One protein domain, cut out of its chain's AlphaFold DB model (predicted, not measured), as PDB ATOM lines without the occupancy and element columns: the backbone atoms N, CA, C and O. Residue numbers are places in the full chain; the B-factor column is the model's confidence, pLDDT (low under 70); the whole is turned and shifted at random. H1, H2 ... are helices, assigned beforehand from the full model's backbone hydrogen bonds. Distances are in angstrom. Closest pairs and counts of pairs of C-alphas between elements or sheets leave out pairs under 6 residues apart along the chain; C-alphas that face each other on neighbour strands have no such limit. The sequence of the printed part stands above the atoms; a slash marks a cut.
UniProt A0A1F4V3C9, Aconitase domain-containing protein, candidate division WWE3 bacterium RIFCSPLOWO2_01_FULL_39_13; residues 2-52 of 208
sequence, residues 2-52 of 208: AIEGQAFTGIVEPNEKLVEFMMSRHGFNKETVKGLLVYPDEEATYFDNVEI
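Overview. This is residues 2 to 52 of the 208 residues of the protein "Aconitase domain-containing protein" of candidate division WWE3 bacterium RIFCSPLOWO2_01_FULL_39_13 (UniProt A0A1F4V3C9). There is little regular structure here: two short helices, H1 then H2, pack crosswise at one end, and from them two long stretches without named elements reach away, with residues 3 to 9 and 41 to 52 sticking out. The printed part has 51 residues, 18 of them in named elements, and no named strand; the class is all helix. It is only just loose, close to extended, with a radius of gyration of the C-alphas of 14.4 A and spans of 37 by 29 by 20 A.

Along the chain. Start at Ala 2 and pass residues 2 to 15, which hold no named element. Find C-alpha 16 at (210.944, 189.591, 294.900); from there H1 runs 15.0 A to residue 26. H2, residues 30 to 36, runs 10.2 A to C-alpha 36 at (220.088, 198.992, 293.404).

Arrangement. H1 and H2 touch, about perpendicular at 75 degrees; their closest C-alphas, of Val 19 and Val 33, are 6.3 A apart. In H1 and H2 every O i to N i+4 pair is within hydrogen-bond range.

Size, cuts and confidence. The C-alphas farthest apart, of Gly 27 and Asp 48, are 37.8 A apart. The printed part has no cut, the link from H1 to H2 is tight, and no printed residue is under pLDDT 70.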
ATOM      1  N   ALA A   2     228.695 179.401 303.373       93.94
ATOM      2  CA  ALA A   2     229.667 179.428 302.279       93.94
ATOM      3  C   ALA A   2     231.092 179.269 302.827       93.94
ATOM      4  O   ALA A   2     231.870 178.476 302.313       93.94
ATOM      5  N   ILE A   3     231.386 179.952 303.938       93.31
ATOM      6  CA  ILE A   3     232.685 179.876 304.613       93.31
ATOM      7  C   ILE A   3     232.956 178.491 305.216       93.31
ATOM      8  O   ILE A   3     234.096 178.044 305.228       93.31
ATOM      9  N   GLU A   4     231.920 177.776 305.660       91.88
ATOM     10  CA  GLU A   4     232.029 176.381 306.106       91.88
ATOM     11  C   GLU A   4     232.373 175.420 304.951       91.88
ATOM     12  O   GLU A   4     233.004 174.394 305.178       91.88
ATOM     13  N   GLY A   5     232.019 175.779 303.711       90.56
ATOM     14  CA  GLY A   5     232.488 175.129 302.481       90.56
ATOM     15  C   GLY A   5     233.803 175.710 301.945       90.56
ATOM     16  O   GLY A   5     234.117 175.519 300.776       90.56
ATOM     17  N   GLN A   6     234.544 176.463 302.767       91.00
ATOM     18  CA  GLN A   6     235.819 177.117 302.434       91.00
ATOM     19  C   GLN A   6     235.741 178.194 301.337       91.00
ATOM     20  O   GLN A   6     236.769 178.664 300.848       91.00
ATOM     21  N   ALA A   7     234.538 178.646 300.975       93.88
ATOM     22  CA  ALA A   7     234.368 179.744 300.035       93.88
ATOM     23  C   ALA A   7     234.623 181.102 300.710       93.88
ATOM     24  O   ALA A   7     234.324 181.303 301.888       93.88
ATOM     25  N   PHE A   8     235.115 182.075 299.937       95.75
ATOM     26  CA  PHE A   8     235.323 183.443 300.425       95.75
ATOM     27  C   PHE A   8     234.003 184.129 300.815       95.75
ATOM     28  O   PHE A   8     233.926 184.834 301.819       95.75
ATOM     29  N   THR A   9     232.954 183.919 300.020       96.94
ATOM     30  CA  THR A   9     231.606 184.439 300.262       96.94
ATOM     31  C   THR A   9     230.572 183.575 299.541       96.94
ATOM     32  O   THR A   9     230.923 182.757 298.695       96.94
ATOM     33  N   GLY A  10     229.298 183.758 299.879       95.44
ATOM     34  CA  GLY A  10     228.170 183.210 299.132       95.44
ATOM     35  C   GLY A  10     227.198 184.330 298.790       95.44
ATOM     36  O   GLY A  10     226.903 185.169 299.642       95.44
ATOM     37  N   ILE A  11     226.704 184.332 297.558       95.75
ATOM     38  CA  ILE A  11     225.720 185.292 297.064       95.75
ATOM     39  C   ILE A  11     224.546 184.527 296.458       95.75
ATOM     40  O   ILE A  11     224.725 183.454 295.891       95.75
ATOM     41  N   VAL A  12     223.345 185.067 296.629       95.56
ATOM     42  CA  VAL A  12     222.123 184.570 295.997       95.56
ATOM     43  C   VAL A  12     221.570 185.716 295.172       95.56
ATOM     44  O   VAL A  12     221.574 186.858 295.639       95.56
ATOM     45  N   GLU A  13     221.119 185.418 293.957       95.88
ATOM     46  CA  GLU A  13     220.517 186.420 293.088       95.88
ATOM     47  C   GLU A  13     219.340 187.130 293.774       95.88
ATOM     48  O   GLU A  13     218.545 186.496 294.485       95.88
ATOM     49  N   PRO A  14     219.196 188.451 293.573       95.44
ATOM     50  CA  PRO A  14     218.052 189.182 294.087       95.44
ATOM     51  C   PRO A  14     216.722 188.619 293.572       95.44
ATOM     52  O   PRO A  14     216.547 188.384 292.380       95.44
ATOM     53  N   ASN A  15     215.734 188.487 294.458       94.88
ATOM     54  CA  ASN A  15     214.383 188.040 294.116       94.88
ATOM     55  C   ASN A  15     213.310 188.959 294.728       94.88
ATOM     56  O   ASN A  15     213.616 189.873 295.494       94.88
ATOM     57  N   GLU A  16     212.033 188.729 294.407       94.75
ATOM     58  CA  GLU A  16     210.944 189.591 294.900       94.75
ATOM     59  C   GLU A  16     210.833 189.567 296.436       94.75
ATOM     60  O   GLU A  16     210.586 190.608 297.037       94.75
ATOM     61  N   LYS A  17     211.132 188.437 297.098       94.38
ATOM     62  CA  LYS A  17     211.145 188.364 298.572       94.38
ATOM     63  C   LYS A  17     212.191 189.295 299.192       94.38
ATOM     64  O   LYS A  17     211.942 189.873 300.248       94.38
ATOM     65  N   LEU A  18     213.348 189.475 298.548       94.50
ATOM     66  CA  LEU A  18     214.335 190.470 298.977       94.50
ATOM     67  C   LEU A  18     213.766 191.891 298.862       94.50
ATOM     68  O   LEU A  18     213.951 192.699 299.770       94.50
ATOM     69  N   VAL A  19     213.043 192.192 297.779       95.19
ATOM     70  CA  VAL A  19     212.391 193.497 297.589       95.19
ATOM     71  C   VAL A  19     211.350 193.745 298.682       95.19
ATOM     72  O   VAL A  19     211.389 194.785 299.342       95.19
ATOM     73  N   GLU A  20     210.477 192.772 298.937       95.06
ATOM     74  CA  GLU A  20     209.473 192.815 300.006       95.06
ATOM     75  C   GLU A  20     210.110 193.001 301.389       95.06
ATOM     76  O   GLU A  20     209.633 193.804 302.198       95.06
ATOM     77  N   PHE A  21     211.217 192.307 301.661       93.19
ATOM     78  CA  PHE A  21     211.975 192.463 302.898       93.19
ATOM     79  C   PHE A  21     212.520 193.889 303.050       93.19
ATOM     80  O   PHE A  21     212.332 194.514 304.093       93.19
ATOM     81  N   MET A  22     213.142 194.445 302.007       95.50
ATOM     82  CA  MET A  22     213.690 195.806 302.039       95.50
ATOM     83  C   MET A  22     212.597 196.865 302.226       95.50
ATOM     84  O   MET A  22     212.783 197.822 302.980       95.50
ATOM     85  N   MET A  23     211.435 196.675 301.602       94.88
ATOM     86  CA  MET A  23     210.286 197.567 301.769       94.88
ATOM     87  C   MET A  23     209.704 197.483 303.183       94.88
ATOM     88  O   MET A  23     209.566 198.498 303.861       94.88
ATOM     89  N   SER A  24     209.390 196.272 303.646       92.12
ATOM     90  CA  SER A  24     208.715 196.056 304.933       92.12
ATOM     91  C   SER A  24     209.604 196.377 306.133       92.12
ATOM     92  O   SER A  24     209.128 196.932 307.123       92.12
ATOM     93  N   ARG A  25     210.898 196.042 306.066       88.19
ATOM     94  CA  ARG A  25     211.819 196.172 307.199       88.19
ATOM     95  C   ARG A  25     212.539 197.511 307.244       88.19
ATOM     96  O   ARG A  25     212.803 198.008 308.338       88.19
ATOM     97  N   HIS A  26     212.879 198.065 306.083       89.44
ATOM     98  CA  HIS A  26     213.703 199.270 305.977       89.44
ATOM     99  C   HIS A  26     212.946 200.476 305.404       89.44
ATOM    100  O   HIS A  26     213.505 201.568 305.364       89.44
ATOM    101  N   GLY A  27     211.679 200.310 305.006       91.94
ATOM    102  CA  GLY A  27     210.828 201.409 304.543       91.94
ATOM    103  C   GLY A  27     211.227 201.972 303.180       91.94
ATOM    104  O   GLY A  27     210.798 203.068 302.822       91.94
ATOM    105  N   PHE A  28     212.057 201.257 302.417       94.50
ATOM    106  CA  PHE A  28     212.400 201.673 301.062       94.50
ATOM    107  C   PHE A  28     211.190 201.541 300.136       94.50
ATOM    108  O   PHE A  28     210.379 200.627 300.276       94.50
ATOM    109  N   ASN A  29     211.077 202.434 299.154       95.94
ATOM    110  CA  ASN A  29     210.123 202.236 298.069       95.94
ATOM    111  C   ASN A  29     210.662 201.189 297.072       95.94
ATOM    112  O   ASN A  29     211.870 200.959 296.965       95.94
ATOM    113  N   LYS A  30     209.749 200.561 296.327       95.44
ATOM    114  CA  LYS A  30     210.062 199.466 295.398       95.44
ATOM    115  C   LYS A  30     211.031 199.873 294.282       95.44
ATOM    116  O   LYS A  30     211.907 199.088 293.930       95.44
ATOM    117  N   GLU A  31     210.883 201.078 293.736       95.88
ATOM    118  CA  GLU A  31     211.703 201.587 292.627       95.88
ATOM    119  C   GLU A  31     213.161 201.773 293.050       95.88
ATOM    120  O   GLU A  31     214.068 201.324 292.354       95.88
ATOM    121  N   THR A  32     213.388 202.347 294.234       95.31
ATOM    122  CA  THR A  32     214.717 202.506 294.828       95.31
ATOM    123  C   THR A  32     215.395 201.161 295.037       95.31
ATOM    124  O   THR A  32     216.549 201.011 294.652       95.31
ATOM    125  N   VAL A  33     214.697 200.173 295.611       95.50
ATOM    126  CA  VAL A  33     215.295 198.847 295.822       95.50
ATOM    127  C   VAL A  33     215.670 198.223 294.485       95.50
ATOM    128  O   VAL A  33     216.818 197.829 294.317       95.50
ATOM    129  N   LYS A  34     214.741 198.187 293.519       95.06
ATOM    130  CA  LYS A  34     214.990 197.602 292.193       95.06
ATOM    131  C   LYS A  34     216.137 198.283 291.448       95.06
ATOM    132  O   LYS A  34     216.911 197.586 290.807       95.06
ATOM    133  N   GLY A  35     216.281 199.601 291.576       95.38
ATOM    134  CA  GLY A  35     217.390 200.348 290.977       95.38
ATOM    135  C   GLY A  35     218.771 200.044 291.573       95.38
ATOM    136  O   GLY A  35     219.772 200.410 290.968       95.38
ATOM    137  N   LEU A  36     218.840 199.390 292.740       94.19
ATOM    138  CA  LEU A  36     220.088 198.992 293.404       94.19
ATOM    139  C   LEU A  36     220.442 197.511 293.204       94.19
ATOM    140  O   LEU A  36     221.528 197.092 293.605       94.19
ATOM    141  N   LEU A  37     219.534 196.703 292.649       95.75
ATOM    142  CA  LEU A  37     219.775 195.275 292.457       95.75
ATOM    143  C   LEU A  37     220.735 195.052 291.288       95.75
ATOM    144  O   LEU A  37     220.605 195.670 290.235       95.75
ATOM    145  N   VAL A  38     221.673 194.131 291.483       95.69
ATOM    146  CA  VAL A  38     222.634 193.704 290.467       95.69
ATOM    147  C   VAL A  38     222.400 192.225 290.195       95.69
ATOM    148  O   VAL A  38     222.262 191.437 291.133       95.69
ATOM    149  N   TYR A  39     222.352 191.877 288.917       96.00
ATOM    150  CA  TYR A  39     222.152 190.523 288.415       96.00
ATOM    151  C   TYR A  39     223.409 190.078 287.664       96.00
ATOM    152  O   TYR A  39     224.140 190.945 287.176       96.00
ATOM    153  N   PRO A  40     223.697 188.767 287.595       95.81
ATOM    154  CA  PRO A  40     224.739 188.287 286.701       95.81
ATOM    155  C   PRO A  40     224.374 188.613 285.248       95.81
ATOM    156  O   PRO A  40     223.203 188.574 284.868       95.81
ATOM    157  N   ASP A  41     225.385 188.938 284.447       96.94
ATOM    158  CA  ASP A  41     225.223 189.074 283.001       96.94
ATOM    159  C   ASP A  41     224.905 187.703 282.381       96.94
ATOM    160  O   ASP A  41     225.409 186.680 282.847       96.94
ATOM    161  N   GLU A  42     224.124 187.670 281.297       96.00
ATOM    162  CA  GLU A  42     223.774 186.417 280.598       96.00
ATOM    163  C   GLU A  42     225.015 185.638 280.116       96.00
ATOM    164  O   GLU A  42     225.004 184.412 280.067       96.00
ATOM    165  N   GLU A  43     226.106 186.350 279.823       96.69
ATOM    166  CA  GLU A  43     227.384 185.805 279.346       96.69
ATOM    167  C   GLU A  43     228.426 185.644 280.477       96.69
ATOM    168  O   GLU A  43     229.631 185.551 280.223       96.69
ATOM    169  N   ALA A  44     227.998 185.664 281.745       96.94
ATOM    170  CA  ALA A  44     228.898 185.487 282.878       96.94
ATOM    171  C   ALA A  44     229.575 184.104 282.844       96.94
ATOM    172  O   ALA A  44     228.932 183.064 282.715       96.94
ATOM    173  N   THR A  45     230.901 184.082 283.004       97.38
ATOM    174  CA  THR A  45     231.680 182.838 283.050       97.38
ATOM    175  C   THR A  45     231.969 182.424 284.487       97.38
ATOM    176  O   THR A  45     232.464 183.230 285.278       97.38
ATOM    177  N   TYR A  46     231.760 181.147 284.796       96.62
ATOM    178  CA  TYR A  46     232.024 180.555 286.107       96.62
ATOM    179  C   TYR A  46     233.186 179.565 286.022       96.62
ATOM    180  O   TYR A  46     233.383 178.922 284.992       96.62
ATOM    181  N   PHE A  47     233.963 179.442 287.103       97.31
ATOM    182  CA  PHE A  47     235.034 178.441 287.181       97.31
ATOM    183  C   PHE A  47     234.477 177.013 287.128       97.31
ATOM    184  O   PHE A  47     235.070 176.152 286.487       97.31
ATOM    185  N   ASP A  48     233.341 176.786 287.790       96.50
ATOM    186  CA  ASP A  48     232.644 175.506 287.822       96.50
ATOM    187  C   ASP A  48     231.132 175.730 287.981       96.50
ATOM    188  O   ASP A  48     230.712 176.773 288.491       96.50
ATOM    189  N   ASN A  49     230.329 174.757 287.549       95.81
ATOM    190  CA  ASN A  49     228.874 174.761 287.670       95.81
ATOM    191  C   ASN A  49     228.409 173.447 288.298       95.81
ATOM    192  O   ASN A  49     228.682 172.368 287.776       95.81
ATOM    193  N   VAL A  50     227.668 173.547 289.402       95.50
ATOM    194  CA  VAL A  50     227.129 172.391 290.122       95.50
ATOM    195  C   VAL A  50     225.610 172.442 290.057       95.50
ATOM    196  O   VAL A  50     224.993 173.353 290.608       95.50
ATOM    197  N   GLU A  51     225.012 171.455 289.398       96.69
ATOM    198  CA  GLU A  51     223.564 171.262 289.355       96.69
ATOM    199  C   GLU A  51     223.160 170.221 290.404       96.69
ATOM    200  O   GLU A  51     223.784 169.166 290.518       96.69
ATOM    201  N   ILE A  52     222.141 170.538 291.206       95.50
ATOM    202  CA  ILE A  52     221.671 169.683 292.299       95.50
ATOM    203  C   ILE A  52     220.196 169.373 292.063       95.50
ATOM    204  O   ILE A  52     219.355 170.269 292.148       95.50
TER     205      ILE A  52